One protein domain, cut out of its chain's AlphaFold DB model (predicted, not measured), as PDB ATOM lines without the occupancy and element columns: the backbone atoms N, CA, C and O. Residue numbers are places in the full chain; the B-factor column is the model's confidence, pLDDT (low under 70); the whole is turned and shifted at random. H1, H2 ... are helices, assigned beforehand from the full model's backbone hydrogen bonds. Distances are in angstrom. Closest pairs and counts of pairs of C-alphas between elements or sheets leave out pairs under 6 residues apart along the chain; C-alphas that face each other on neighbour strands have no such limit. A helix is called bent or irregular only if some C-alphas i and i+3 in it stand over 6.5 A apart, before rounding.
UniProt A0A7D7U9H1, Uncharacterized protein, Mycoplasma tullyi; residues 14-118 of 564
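AT A GLANCE: This is residues 14 to 118 of the 564 residues of an uncharacterized protein of Mycoplasma tullyi (UniProt A0A7D7U9H1). What shape does the backbone make? One long straight helical arm, H3b, runs out from a small compact head in which bent H1, H2 and H3a pack together, H2 touching both arms of H1 as well as H3a. The chain turns a sharp corner between H3a and H3b, and residues 87 to 118 stick out free of the head and make the length of the whole. What are the figures? The printed part has 105 residues with three named helices, H1, H2 and H3 in that order along the chain, and no named strand; its class is all helix. It is extended, with a radius of gyration of the C-alphas of 20.2 A and spans of 65 by 37 by 20 A.

IN THESE COORDINATES: Where is the longest helix? H3 holds residues 68 to 118, 51 residues, and by its hydrogen bonds it was assigned as one helix, but it is bent: C-alphas 80 and 83 are 7.5 A apart. Its arm H3a is residues 68 to 80, 18.4 A from first to last C-alpha, and its arm H3b is residues 83 to 118, 54.3 A long, ending at C-alpha 118 at (191.680, 346.676, 368.319). Where is the helix before it? H2 is residues 44 to 63, 28.6 A from first to last C-alpha, and begins at C-alpha 44 at (181.582, 376.228, 323.207). Where does the printed part begin? It begins with H1, residues 14 to 38, at C-alpha 14 at (188.032, 393.323, 347.233). H1 too was assigned as one helix by its hydrogen bonds but is bent, with C-alphas 26 and 29 at 7.0 A. Its arms are H1a, residues 14 to 26, 18.5 A long, and H1b, residues 29 to 38, 14.4 A long.

HOW THE PARTS SIT: How do the arms of the longest helix stand? H3a and H3b are about perpendicular, at 82 degrees. H3b touches no helix, but it is near H2, with 6 pairs of C-alphas within 10 A. What does H2 touch? H2 and H3a touch and form a helical hairpin, opposite ways at a shallow tilt of 33 degrees, only just short of steep; their closest C-alphas are those of Ala 61 and Trp 71, 6.4 A apart. With residues 55 to 62 alone H2 touches H1a, opposite ways at a steep tilt of 49 degrees, with the C-alphas of Ile 19 and Val 59 closest at 6.5 A. With residues 47 to 54 alone it touches H1b, opposite ways at a steep tilt of 58 degrees, with the C-alphas of Cys 31 and Leu 51 closest at 7.0 A. How does H1 stand to H3? H1b and H3a touch only at their ends, and only just, with 3 pairs of C-alphas within 8 A, the closest being those of Phe 35 and Ile 79 at 6.2 A. H1a is apart from H3a and H3b, and H1b is apart from H3b. What do the backbones show? In H1a, H1b, H2 and H3a every O i to N i+4 pair is within hydrogen-bond range, and in H3b 30 of 32 are.

THE WHOLE: How large is it? The two C-alphas farthest apart are those of Ala 37 and Leu 118, at 65.6 A. Without residues 87 to 118, which stand free, the body has 73 residues spanning 36 by 20 by 18 A. Is there a cut or a long link? The printed part has no cut, and the links from H1 to H2 and from H2 to H3 are both tight, with 5 and 4 residues. Where is confidence low? The mean pLDDT of the printed part is 80.1, and residues 14 to 15, 83 to 87 and 96 are under 70.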
ATOM      1  N   SER A  14     188.796 392.247 347.882       61.44
ATOM      2  CA  SER A  14     188.032 393.323 347.233       61.44
ATOM      3  C   SER A  14     188.675 393.797 345.916       61.44
ATOM      4  O   SER A  14     188.003 393.970 344.899       61.44
ATOM      5  N   SER A  15     190.011 393.900 345.879       69.12
ATOM      6  CA  SER A  15     190.751 394.295 344.671       69.12
ATOM      7  C   SER A  15     190.706 393.205 343.597       69.12
ATOM      8  O   SER A  15     190.788 393.487 342.402       69.12
ATOM      9  N   LYS A  16     190.575 391.936 344.004       75.75
ATOM     10  CA  LYS A  16     190.467 390.800 343.081       75.75
ATOM     11  C   LYS A  16     189.096 390.778 342.417       75.75
ATOM     12  O   LYS A  16     189.033 390.567 341.211       75.75
ATOM     13  N   GLU A  17     188.033 391.006 343.180       76.88
ATOM     14  CA  GLU A  17     186.663 391.080 342.661       76.88
ATOM     15  C   GLU A  17     186.503 392.213 341.648       76.88
ATOM     16  O   GLU A  17     185.962 391.987 340.567       76.88
ATOM     17  N   GLN A  18     187.086 393.382 341.922       79.69
ATOM     18  CA  GLN A  18     187.030 394.513 340.999       79.69
ATOM     19  C   GLN A  18     187.770 394.237 339.677       79.69
ATOM     20  O   GLN A  18     187.241 394.506 338.602       79.69
ATOM     21  N   ILE A  19     188.943 393.592 339.723       81.56
ATOM     22  CA  ILE A  19     189.674 393.173 338.511       81.56
ATOM     23  C   ILE A  19     188.904 392.109 337.717       81.56
ATOM     24  O   ILE A  19     188.936 392.108 336.484       81.56
ATOM     25  N   LEU A  20     188.240 391.174 338.405       83.12
ATOM     26  CA  LEU A  20     187.419 390.148 337.757       83.12
ATOM     27  C   LEU A  20     186.224 390.787 337.040       83.12
ATOM     28  O   LEU A  20     185.921 390.394 335.915       83.12
ATOM     29  N   GLN A  21     185.606 391.794 337.657       83.25
ATOM     30  CA  GLN A  21     184.483 392.529 337.085       83.25
ATOM     31  C   GLN A  21     184.908 393.387 335.882       83.25
ATOM     32  O   GLN A  21     184.222 393.392 334.862       83.25
ATOM     33  N   ASP A  22     186.081 394.027 335.938       83.94
ATOM     34  CA  ASP A  22     186.662 394.750 334.797       83.94
ATOM     35  C   ASP A  22     186.944 393.828 333.604       83.94
ATOM     36  O   ASP A  22     186.740 394.206 332.446       83.94
ATOM     37  N   PHE A  23     187.409 392.603 333.869       88.69
ATOM     38  CA  PHE A  23     187.616 391.611 332.817       88.69
ATOM     39  C   PHE A  23     186.297 391.233 332.139       88.69
ATOM     40  O   PHE A  23     186.217 391.257 330.909       88.69
ATOM     41  N   ASP A  24     185.277 390.913 332.938       84.94
ATOM     42  CA  ASP A  24     183.969 390.484 332.439       84.94
ATOM     43  C   ASP A  24     183.282 391.593 331.629       84.94
ATOM     44  O   ASP A  24     182.719 391.314 330.573       84.94
ATOM     45  N   ASN A  25     183.400 392.852 332.063       85.81
ATOM     46  CA  ASN A  25     182.749 393.986 331.409       85.81
ATOM     47  C   ASN A  25     183.438 394.440 330.111       85.81
ATOM     48  O   ASN A  25     182.756 394.889 329.194       85.81
ATOM     49  N   TYR A  26     184.774 394.376 330.030       82.50
ATOM     50  CA  TYR A  26     185.511 395.065 328.956       82.50
ATOM     51  C   TYR A  26     186.455 394.183 328.143       82.50
ATOM     52  O   TYR A  26     186.840 394.559 327.035       82.50
ATOM     53  N   LYS A  27     186.889 393.036 328.674       86.75
ATOM     54  CA  LYS A  27     187.920 392.201 328.033       86.75
ATOM     55  C   LYS A  27     187.383 390.858 327.554       86.75
ATOM     56  O   LYS A  27     187.953 390.301 326.615       86.75
ATOM     57  N   ALA A  28     186.297 390.356 328.139       85.06
ATOM     58  CA  ALA A  28     185.711 389.064 327.793       85.06
ATOM     59  C   ALA A  28     185.324 388.978 326.306       85.06
ATOM     60  O   ALA A  28     185.824 388.099 325.608       85.06
ATOM     61  N   GLU A  29     184.537 389.922 325.780       84.94
ATOM     62  CA  GLU A  29     184.121 389.923 324.363       84.94
ATOM     63  C   GLU A  29     185.307 390.017 323.390       84.94
ATOM     64  O   GLU A  29     185.348 389.343 322.355       84.94
ATOM     65  N   TYR A  30     186.325 390.801 323.748       85.62
ATOM     66  CA  TYR A  30     187.558 390.887 322.971       85.62
ATOM     67  C   TYR A  30     188.308 389.546 322.956       85.62
ATOM     68  O   TYR A  30     188.762 389.090 321.905       85.62
ATOM     69  N   CYS A  31     188.405 388.864 324.101       86.12
ATOM     70  CA  CYS A  31     189.048 387.553 324.187       86.12
ATOM     71  C   CYS A  31     188.293 386.501 323.362       86.12
ATOM     72  O   CYS A  31     188.933 385.717 322.662       86.12
ATOM     73  N   ILE A  32     186.956 386.511 323.418       85.50
ATOM     74  CA  ILE A  32     186.076 385.624 322.641       85.50
ATOM     75  C   ILE A  32     186.307 385.816 321.143       85.50
ATOM     76  O   ILE A  32     186.614 384.856 320.436       85.50
ATOM     77  N   SER A  33     186.196 387.055 320.662       84.56
ATOM     78  CA  SER A  33     186.328 387.365 319.234       84.56
ATOM     79  C   SER A  33     187.723 387.032 318.702       84.56
ATOM     80  O   SER A  33     187.851 386.400 317.654       84.56
ATOM     81  N   THR A  34     188.774 387.362 319.456       84.56
ATOM     82  CA  THR A  34     190.169 387.088 319.075       84.56
ATOM     83  C   THR A  34     190.483 385.585 319.049       84.56
ATOM     84  O   THR A  34     191.199 385.100 318.165       84.56
ATOM     85  N   PHE A  35     189.929 384.818 319.992       85.44
ATOM     86  CA  PHE A  35     190.101 383.367 320.038       85.44
ATOM     87  C   PHE A  35     189.381 382.673 318.882       85.44
ATOM     88  O   PHE A  35     189.998 381.868 318.185       85.44
ATOM     89  N   LEU A  36     188.121 383.034 318.620       85.19
ATOM     90  CA  LEU A  36     187.340 382.475 317.512       85.19
ATOM     91  C   LEU A  36     187.899 382.864 316.140       85.19
ATOM     92  O   LEU A  36     187.842 382.058 315.216       85.19
ATOM     93  N   ALA A  37     188.509 384.044 316.010       84.06
ATOM     94  CA  ALA A  37     189.208 384.432 314.786       84.06
ATOM     95  C   ALA A  37     190.398 383.504 314.471       84.06
ATOM     96  O   ALA A  37     190.681 383.230 313.307       84.06
ATOM     97  N   THR A  38     191.084 382.998 315.502       81.94
ATOM     98  CA  THR A  38     192.247 382.107 315.340       81.94
ATOM     99  C   THR A  38     191.847 380.627 315.303       81.94
ATOM    100  O   THR A  38     192.467 379.835 314.596       81.94
ATOM    101  N   HIS A  39     190.790 380.248 316.028       81.81
ATOM    102  CA  HIS A  39     190.250 378.887 316.097       81.81
ATOM    103  C   HIS A  39     188.738 378.878 315.803       81.81
ATOM    104  O   HIS A  39     187.942 378.679 316.720       81.81
ATOM    105  N   PRO A  40     188.314 379.017 314.531       79.44
ATOM    106  CA  PRO A  40     186.891 379.141 314.174       79.44
ATOM    107  C   PRO A  40     186.059 377.886 314.470       79.44
ATOM    108  O   PRO A  40     184.844 377.952 314.580       79.44
ATOM    109  N   GLN A  41     186.728 376.735 314.574       80.75
ATOM    110  CA  GLN A  41     186.131 375.420 314.828       80.75
ATOM    111  C   GLN A  41     186.121 375.055 316.327       80.75
ATOM    112  O   GLN A  41     185.956 373.886 316.669       80.75
ATOM    113  N   ALA A  42     186.414 376.001 317.227       78.38
ATOM    114  CA  ALA A  42     186.438 375.732 318.663       78.38
ATOM    115  C   ALA A  42     185.029 375.431 319.190       78.38
ATOM    116  O   ALA A  42     184.064 376.104 318.824       78.38
ATOM    117  N   SER A  43     184.912 374.430 320.065       81.38
ATOM    118  CA  SER A  43     183.641 374.138 320.726       81.38
ATOM    119  C   SER A  43     183.309 375.213 321.767       81.38
ATOM    120  O   SER A  43     184.195 375.891 322.290       81.38
ATOM    121  N   GLU A  44     182.030 375.336 322.126       76.19
ATOM    122  CA  GLU A  44     181.582 376.228 323.207       76.19
ATOM    123  C   GLU A  44     182.297 375.923 324.538       76.19
ATOM    124  O   GLU A  44     182.614 376.819 325.322       76.19
ATOM    125  N   TYR A  45     182.640 374.651 324.758       74.75
ATOM    126  CA  TYR A  45     183.409 374.204 325.913       74.75
ATOM    127  C   TYR A  45     184.863 374.709 325.892       74.75
ATOM    128  O   TYR A  45     185.351 375.206 326.907       74.75
ATOM    129  N   ASP A  46     185.543 374.646 324.742       76.00
ATOM    130  CA  ASP A  46     186.918 375.153 324.597       76.00
ATOM    131  C   ASP A  46     186.980 376.674 324.747       76.00
ATOM    132  O   ASP A  46     187.940 377.214 325.294       76.00
ATOM    133  N   LEU A  47     185.930 377.372 324.311       78.62
ATOM    134  CA  LEU A  47     185.805 378.811 324.494       78.62
ATOM    135  C   LEU A  47     185.690 379.181 325.977       78.62
ATOM    136  O   LEU A  47     186.356 380.105 326.439       78.62
ATOM    137  N   ARG A  48     184.888 378.433 326.742       79.88
ATOM    138  CA  ARG A  48     184.716 378.651 328.182       79.88
ATOM    139  C   ARG A  48     186.008 378.408 328.966       79.88
ATOM    140  O   ARG A  48     186.362 379.210 329.826       79.88
ATOM    141  N   ASP A  49     186.719 377.331 328.650       77.25
ATOM    142  CA  ASP A  49     187.980 376.958 329.303       77.25
ATOM    143  C   ASP A  49     189.122 377.939 328.952       77.25
ATOM    144  O   ASP A  49     189.900 378.372 329.813       77.25
ATOM    145  N   TYR A  50     189.167 378.398 327.698       83.62
ATOM    146  CA  TYR A  50     190.051 379.482 327.281       83.62
ATOM    147  C   TYR A  50     189.745 380.791 328.021       83.62
ATOM    148  O   TYR A  50     190.674 381.430 328.520       83.62
ATOM    149  N   LEU A  51     188.473 381.190 328.133       83.44
ATOM    150  CA  LEU A  51     188.093 382.429 328.816       83.44
ATOM    151  C   LEU A  51     188.471 382.415 330.290       83.44
ATOM    152  O   LEU A  51     188.988 383.407 330.794       83.44
ATOM    153  N   GLU A  52     188.280 381.288 330.964       81.44
ATOM    154  CA  GLU A  52     188.664 381.128 332.362       81.44
ATOM    155  C   GLU A  52     190.192 381.234 332.541       81.44
ATOM    156  O   GLU A  52     190.692 381.877 333.471       81.44
ATOM    157  N   SER A  53     190.957 380.692 331.590       79.94
ATOM    158  CA  SER A  53     192.417 380.830 331.549       79.94
ATOM    159  C   SER A  53     192.866 382.264 331.239       79.94
ATOM    160  O   SER A  53     193.784 382.780 331.885       79.94
ATOM    161  N   ALA A  54     192.201 382.942 330.301       82.31
ATOM    162  CA  ALA A  54     192.443 384.342 329.961       82.31
ATOM    163  C   ALA A  54     192.124 385.267 331.146       82.31
ATOM    164  O   ALA A  54     192.918 386.159 331.455       82.31
ATOM    165  N   LYS A  55     191.039 384.983 331.875       84.19
ATOM    166  CA  LYS A  55     190.626 385.680 333.100       84.19
ATOM    167  C   LYS A  55     191.668 385.526 334.203       84.19
ATOM    168  O   LYS A  55     192.121 386.515 334.777       84.19
ATOM    169  N   ARG A  56     192.150 384.302 334.453       81.06
ATOM    170  CA  ARG A  56     193.240 384.046 335.420       81.06
ATOM    171  C   ARG A  56     194.547 384.718 335.010       81.06
ATOM    172  O   ARG A  56     195.251 385.241 335.873       81.06
ATOM    173  N   SER A  57     194.873 384.709 333.719       82.69
ATOM    174  CA  SER A  57     196.049 385.392 333.175       82.69
ATOM    175  C   SER A  57     195.960 386.906 333.384       82.69
ATOM    176  O   SER A  57     196.913 387.503 333.876       82.69
ATOM    177  N   TYR A  58     194.799 387.512 333.117       83.81
ATOM    178  CA  TYR A  58     194.549 388.936 333.354       83.81
ATOM    179  C   TYR A  58     194.679 389.309 334.833       83.81
ATOM    180  O   TYR A  58     195.378 390.261 335.175       83.81
ATOM    181  N   VAL A  59     194.110 388.504 335.737       81.44
ATOM    182  CA  VAL A  59     194.260 388.714 337.187       81.44
ATOM    183  C   VAL A  59     195.729 388.639 337.614       81.44
ATOM    184  O   VAL A  59     196.179 389.473 338.397       81.44
ATOM    185  N   ARG A  60     196.513 387.682 337.094       81.88
ATOM    186  CA  ARG A  60     197.963 387.608 337.370       81.88
ATOM    187  C   ARG A  60     198.719 388.798 336.782       81.88
ATOM    188  O   ARG A  60     199.609 389.326 337.437       81.88
ATOM    189  N   ALA A  61     198.364 389.226 335.575       83.31
ATOM    190  CA  ALA A  61     198.970 390.370 334.910       83.31
ATOM    191  C   ALA A  61     198.755 391.655 335.723       83.31
ATOM    192  O   ALA A  61     199.722 392.356 336.013       83.31
ATOM    193  N   LYS A  62     197.529 391.901 336.200       84.81
ATOM    194  CA  LYS A  62     197.215 393.041 337.073       84.81
ATOM    195  C   LYS A  62     197.884 392.954 338.440       84.81
ATOM    196  O   LYS A  62     198.419 393.954 338.900       84.81
ATOM    197  N   ARG A  63     197.962 391.761 339.042       79.69
ATOM    198  CA  ARG A  63     198.751 391.533 340.269       79.69
ATOM    199  C   ARG A  63     200.235 391.860 340.094       79.69
ATOM    200  O   ARG A  63     200.862 392.340 341.029       79.69
ATOM    201  N   ASN A  64     200.778 391.626 338.903       81.31
ATOM    202  CA  ASN A  64     202.183 391.867 338.578       81.31
ATOM    203  C   ASN A  64     202.433 393.250 337.942       81.31
ATOM    204  O   ASN A  64     203.518 393.470 337.409       81.31
ATOM    205  N   ASN A  65     201.455 394.169 337.971       80.88
ATOM    206  CA  ASN A  65     201.517 395.500 337.344       80.88
ATOM    207  C   ASN A  65     201.901 395.479 335.849       80.88
ATOM    208  O   ASN A  65     202.560 396.387 335.343       80.88
ATOM    209  N   MET A  66     201.492 394.434 335.130       84.44
ATOM    210  CA  MET A  66     201.692 394.310 333.689       84.44
ATOM    211  C   MET A  66     200.727 395.237 332.935       84.44
ATOM    212  O   MET A  66     199.542 395.319 333.278       84.44
ATOM    213  N   SER A  67     201.221 395.923 331.898       86.44
ATOM    214  CA  SER A  67     200.375 396.745 331.029       86.44
ATOM    215  C   SER A  67     199.409 395.880 330.215       86.44
ATOM    216  O   SER A  67     199.693 394.720 329.907       86.44
ATOM    217  N   ASP A  68     198.267 396.458 329.838       81.38
ATOM    218  CA  ASP A  68     197.267 395.770 329.012       81.38
ATOM    219  C   ASP A  68     197.848 395.326 327.668       81.38
ATOM    220  O   ASP A  68     197.553 394.229 327.210       81.38
ATOM    221  N   GLU A  69     198.710 396.142 327.061       84.44
ATOM    222  CA  GLU A  69     199.369 395.841 325.786       84.44
ATOM    223  C   GLU A  69     200.259 394.594 325.886       84.44
ATOM    224  O   GLU A  69     200.161 393.690 325.056       84.44
ATOM    225  N   LEU A  70     201.063 394.490 326.950       84.50
ATOM    226  CA  LEU A  70     201.938 393.337 327.169       84.50
ATOM    227  C   LEU A  70     201.130 392.074 327.505       84.50
ATOM    228  O   LEU A  70     201.444 390.971 327.048       84.50
ATOM    229  N   TRP A  71     200.051 392.229 328.277       88.50
ATOM    230  CA  TRP A  71     199.123 391.136 328.554       88.50
ATOM    231  C   TRP A  71     198.435 390.639 327.276       88.50
ATOM    232  O   TRP A  71     198.322 389.429 327.088       88.50
ATOM    233  N   LEU A  72     198.040 391.539 326.370       85.00
ATOM    234  CA  LEU A  72     197.457 391.186 325.073       85.00
ATOM    235  C   LEU A  72     198.445 390.421 324.182       85.00
ATOM    236  O   LEU A  72     198.059 389.449 323.533       85.00
ATOM    237  N   GLU A  73     199.730 390.779 324.176       84.06
ATOM    238  CA  GLU A  73     200.753 389.986 323.477       84.06
ATOM    239  C   GLU A  73     200.884 388.570 324.051       84.06
ATOM    240  O   GLU A  73     200.976 387.586 323.304       84.06
ATOM    241  N   HIS A  74     200.876 388.446 325.380       82.06
ATOM    242  CA  HIS A  74     200.894 387.151 326.059       82.06
ATOM    243  C   HIS A  74     199.629 386.343 325.762       82.06
ATOM    244  O   HIS A  74     199.717 385.138 325.519       82.06
ATOM    245  N   LEU A  75     198.474 387.006 325.709       83.50
ATOM    246  CA  LEU A  75     197.203 386.404 325.339       83.50
ATOM    247  C   LEU A  75     197.256 385.866 323.907       83.50
ATOM    248  O   LEU A  75     196.934 384.704 323.694       83.50
ATOM    249  N   HIS A  76     197.756 386.631 322.934       81.94
ATOM    250  CA  HIS A  76     197.903 386.158 321.553       81.94
ATOM    251  C   HIS A  76     198.850 384.956 321.424       81.94
ATOM    252  O   HIS A  76     198.570 384.023 320.664       81.94
ATOM    253  N   LYS A  77     199.961 384.935 322.175       81.56
ATOM    254  CA  LYS A  77     200.851 383.760 322.243       81.56
ATOM    255  C   LYS A  77     200.130 382.550 322.845       81.56
ATOM    256  O   LYS A  77     200.247 381.445 322.316       81.56
ATOM    257  N   PHE A  78     199.347 382.767 323.900       79.12
ATOM    258  CA  PHE A  78     198.546 381.733 324.548       79.12
ATOM    259  C   PHE A  78     197.448 381.187 323.623       79.12
ATOM    260  O   PHE A  78     197.343 379.973 323.488       79.12
ATOM    261  N   ILE A  79     196.715 382.043 322.899       81.38
ATOM    262  CA  ILE A  79     195.711 381.643 321.894       81.38
ATOM    263  C   ILE A  79     196.340 380.713 320.850       81.38
ATOM    264  O   ILE A  79     195.767 379.673 320.524       81.38
ATOM    265  N   LYS A  80     197.542 381.033 320.351       78.56
ATOM    266  CA  LYS A  80     198.254 380.181 319.380       78.56
ATOM    267  C   LYS A  80     198.638 378.814 319.959       78.56
ATOM    268  O   LYS A  80     198.527 377.812 319.259       78.56
ATOM    269  N   GLY A  81     199.065 378.762 321.222       71.56
ATOM    270  CA  GLY A  81     199.475 377.529 321.909       71.56
ATOM    271  C   GLY A  81     198.343 376.739 322.580       71.56
ATOM    272  O   GLY A  81     198.569 375.611 323.017       71.56
ATOM    273  N   TYR A  82     197.130 377.293 322.661       75.62
ATOM    274  CA  TYR A  82     196.032 376.756 323.470       75.62
ATOM    275  C   TYR A  82     195.666 375.307 323.112       75.62
ATOM    276  O   TYR A  82     195.531 374.467 324.002       75.62
ATOM    277  N   LYS A  83     195.620 374.971 321.813       67.94
ATOM    278  CA  LYS A  83     195.340 373.601 321.340       67.94
ATOM    279  C   LYS A  83     196.380 372.557 321.769       67.94
ATOM    280  O   LYS A  83     196.061 371.376 321.775       67.94
ATOM    281  N   LEU A  84     197.600 372.970 322.112       67.31
ATOM    282  CA  LEU A  84     198.661 372.074 322.586       67.31
ATOM    283  C   LEU A  84     198.661 371.957 324.115       67.31
ATOM    284  O   LEU A  84     198.864 370.871 324.649       67.31
ATOM    285  N   VAL A  85     198.418 373.062 324.825       68.44
ATOM    286  CA  VAL A  85     198.544 373.126 326.291       68.44
ATOM    287  C   VAL A  85     197.290 372.622 327.009       68.44
ATOM    288  O   VAL A  85     197.410 371.892 327.990       68.44
ATOM    289  N   ALA A  86     196.091 372.961 326.525       67.50
ATOM    290  CA  ALA A  86     194.844 372.608 327.212       67.50
ATOM    291  C   ALA A  86     194.615 371.083 327.329       67.50
ATOM    292  O   ALA A  86     194.267 370.628 328.419       67.50
ATOM    293  N   PRO A  87     194.872 370.254 326.293       68.69
ATOM    294  CA  PRO A  87     194.758 368.800 326.430       68.69
ATOM    295  C   PRO A  87     195.745 368.208 327.446       68.69
ATOM    296  O   PRO A  87     195.375 367.318 328.206       68.69
ATOM    297  N   LEU A  88     196.980 368.724 327.500       72.06
ATOM    298  CA  LEU A  88     198.005 368.256 328.439       72.06
ATOM    299  C   LEU A  88     197.671 368.618 329.890       72.06
ATOM    300  O   LEU A  88     197.853 367.791 330.780       72.06
ATOM    301  N   GLN A  89     197.135 369.819 330.131       70.62
ATOM    302  CA  GLN A  89     196.690 370.219 331.466       70.62
ATOM    303  C   GLN A  89     195.525 369.345 331.955       70.62
ATOM    304  O   GLN A  89     195.523 368.919 333.105       70.62
ATOM    305  N   ARG A  90     194.579 369.001 331.069       72.12
ATOM    306  CA  ARG A  90     193.451 368.114 331.402       72.12
ATOM    307  C   ARG A  90     193.912 366.706 331.784       72.12
ATOM    308  O   ARG A  90     193.371 366.125 332.719       72.12
ATOM    309  N   GLU A  91     194.894 366.148 331.078       73.50
ATOM    310  CA  GLU A  91     195.466 364.840 331.434       73.50
ATOM    311  C   GLU A  91     196.231 364.890 332.765       73.50
ATOM    312  O   GLU A  91     196.110 363.975 333.578       73.50
ATOM    313  N   LEU A  92     196.947 365.983 333.043       72.06
ATOM    314  CA  LEU A  92     197.621 366.175 334.327       72.06
ATOM    315  C   LEU A  92     196.623 366.267 335.495       72.06
ATOM    316  O   LEU A  92     196.814 365.593 336.507       72.06
ATOM    317  N   ASP A  93     195.544 367.036 335.346       71.81
ATOM    318  CA  ASP A  93     194.520 367.189 336.386       71.81
ATOM    319  C   ASP A  93     193.811 365.853 336.681       71.81
ATOM    320  O   ASP A  93     193.571 365.527 337.845       71.81
ATOM    321  N   LYS A  94     193.551 365.021 335.657       77.12
ATOM    322  CA  LYS A  94     193.027 363.652 335.839       77.12
ATOM    323  C   LYS A  94     193.986 362.765 336.635       77.12
ATOM    324  O   LYS A  94     193.545 362.010 337.498       77.12
ATOM    325  N   LEU A  95     195.286 362.837 336.347       74.75
ATOM    326  CA  LEU A  95     196.297 362.046 337.055       74.75
ATOM    327  C   LEU A  95     196.428 362.467 338.524       74.75
ATOM    328  O   LEU A  95     196.577 361.602 339.385       74.75
ATOM    329  N   ILE A  96     196.332 363.767 338.817       69.50
ATOM    330  CA  ILE A  96     196.328 364.282 340.194       69.50
ATOM    331  C   ILE A  96     195.098 363.763 340.949       69.50
ATOM    332  O   ILE A  96     195.243 363.199 342.031       69.50
ATOM    333  N   LEU A  97     193.909 363.851 340.346       72.62
ATOM    334  CA  LEU A  97     192.668 363.355 340.951       72.62
ATOM    335  C   LEU A  97     192.712 361.845 341.228       72.62
ATOM    336  O   LEU A  97     192.285 361.398 342.291       72.62
ATOM    337  N   ASN A  98     193.269 361.062 340.302       80.69
ATOM    338  CA  ASN A  98     193.445 359.623 340.491       80.69
ATOM    339  C   ASN A  98     194.417 359.312 341.632       80.69
ATOM    340  O   ASN A  98     194.137 358.421 342.431       80.69
ATOM    341  N   LYS A  99     195.524 360.059 341.738       78.62
ATOM    342  CA  LYS A  99     196.494 359.913 342.830       78.62
ATOM    343  C   LYS A  99     195.840 360.172 344.191       78.62
ATOM    344  O   LYS A  99     196.022 359.376 345.113       78.62
ATOM    345  N   ASP A 100     195.061 361.244 344.305       76.44
ATOM    346  CA  ASP A 100     194.368 361.595 345.548       76.44
ATOM    347  C   ASP A 100     193.310 360.548 345.921       76.44
ATOM    348  O   ASP A 100     193.203 360.163 347.086       76.44
ATOM    349  N   PHE A 101     192.587 360.009 344.933       80.94
ATOM    350  CA  PHE A 101     191.630 358.926 345.157       80.94
ATOM    351  C   PHE A 101     192.310 357.653 345.681       80.94
ATOM    352  O   PHE A 101     191.866 357.098 346.685       80.94
ATOM    353  N   THR A 102     193.433 357.233 345.085       79.56
ATOM    354  CA  THR A 102     194.201 356.078 345.584       79.56
ATOM    355  C   THR A 102     194.767 356.291 346.988       79.56
ATOM    356  O   THR A 102     194.776 355.357 347.785       79.56
ATOM    357  N   ASN A 103     195.199 357.509 347.332       76.94
ATOM    358  CA  ASN A 103     195.675 357.810 348.685       76.94
ATOM    359  C   ASN A 103     194.545 357.695 349.719       76.94
ATOM    360  O   ASN A 103     194.745 357.106 350.778       76.94
ATOM    361  N   LEU A 104     193.346 358.186 349.390       82.12
ATOM    362  CA  LEU A 104     192.165 358.040 350.247       82.12
ATOM    363  C   LEU A 104     191.738 356.574 350.415       82.12
ATOM    364  O   LEU A 104     191.245 356.190 351.477       82.12
ATOM    365  N   GLU A 105     191.895 355.744 349.384       80.19
ATOM    366  CA  GLU A 105     191.636 354.303 349.487       80.19
ATOM    367  C   GLU A 105     192.656 353.590 350.384       80.19
ATOM    368  O   GLU A 105     192.264 352.741 351.187       80.19
ATOM    369  N   LEU A 106     193.936 353.968 350.308       79.19
ATOM    370  CA  LEU A 106     194.982 353.448 351.194       79.19
ATOM    371  C   LEU A 106     194.737 353.836 352.656       79.19
ATOM    372  O   LEU A 106     194.767 352.967 353.526       79.19
ATOM    373  N   GLU A 107     194.405 355.099 352.927       82.56
ATOM    374  CA  GLU A 107     194.109 355.575 354.286       82.56
ATOM    375  C   GLU A 107     192.893 354.847 354.891       82.56
ATOM    376  O   GLU A 107     192.910 354.419 356.048       82.56
ATOM    377  N   LYS A 108     191.847 354.603 354.087       83.81
ATOM    378  CA  LYS A 108     190.698 353.785 354.514       83.81
ATOM    379  C   LYS A 108     191.091 352.348 354.851       83.81
ATOM    380  O   LYS A 108     190.546 351.783 355.800       83.81
ATOM    381  N   ALA A 109     191.999 351.749 354.084       77.81
ATOM    382  CA  ALA A 109     192.474 350.393 354.337       77.81
ATOM    383  C   ALA A 109     193.312 350.310 355.625       77.81
ATOM    384  O   ALA A 109     193.147 349.366 356.401       77.81
ATOM    385  N   GLU A 110     194.156 351.309 355.898       82.56
ATOM    386  CA  GLU A 110     194.935 351.389 357.141       82.56
ATOM    387  C   GLU A 110     194.038 351.542 358.375       82.56
ATOM    388  O   GLU A 110     194.198 350.796 359.344       82.56
ATOM    389  N   LEU A 111     193.033 352.421 358.316       84.06
ATOM    390  CA  LEU A 111     192.048 352.572 359.392       84.06
ATOM    391  C   LEU A 111     191.252 351.283 359.634       84.06
ATOM    392  O   LEU A 111     191.007 350.905 360.781       84.06
ATOM    393  N   ALA A 112     190.865 350.576 358.569       81.81
ATOM    394  CA  ALA A 112     190.182 349.291 358.691       81.81
ATOM    395  C   ALA A 112     191.071 348.231 359.363       81.81
ATOM    396  O   ALA A 112     190.585 347.465 360.198       81.81
ATOM    397  N   LYS A 113     192.373 348.214 359.050       85.94
ATOM    398  CA  LYS A 113     193.343 347.313 359.682       85.94
ATOM    399  C   LYS A 113     193.511 347.611 361.174       85.94
ATOM    400  O   LYS A 113     193.412 346.687 361.976       85.94
ATOM    401  N   GLN A 114     193.697 348.878 361.552       84.75
ATOM    402  CA  GLN A 114     193.803 349.277 362.964       84.75
ATOM    403  C   GLN A 114     192.537 348.921 363.748       84.75
ATOM    404  O   GLN A 114     192.612 348.408 364.863       84.75
ATOM    405  N   LYS A 115     191.361 349.122 363.144       87.38
ATOM    406  CA  LYS A 115     190.093 348.721 363.756       87.38
ATOM    407  C   LYS A 115     190.034 347.210 364.006       87.38
ATOM    408  O   LYS A 115     189.607 346.796 365.077       87.38
ATOM    409  N   ALA A 116     190.484 346.394 363.052       80.38
ATOM    410  CA  ALA A 116     190.520 344.941 363.209       80.38
ATOM    411  C   ALA A 116     191.515 344.480 364.294       80.38
ATOM    412  O   ALA A 116     191.227 343.523 365.014       80.38
ATOM    413  N   GLU A 117     192.660 345.153 364.438       84.31
ATOM    414  CA  GLU A 117     193.627 344.881 365.513       84.31
ATOM    415  C   GLU A 117     193.023 345.171 366.897       84.31
ATOM    416  O   GLU A 117     193.051 344.296 367.763       84.31
ATOM    417  N   LEU A 118     192.372 346.326 367.071       85.25
ATOM    418  CA  LEU A 118     191.680 346.676 368.319       85.25
ATOM    419  C   LEU A 118     190.529 345.713 368.648       85.25
ATOM    420  O   LEU A 118     190.338 345.334 369.801       85.25
TER     421      LEU A 118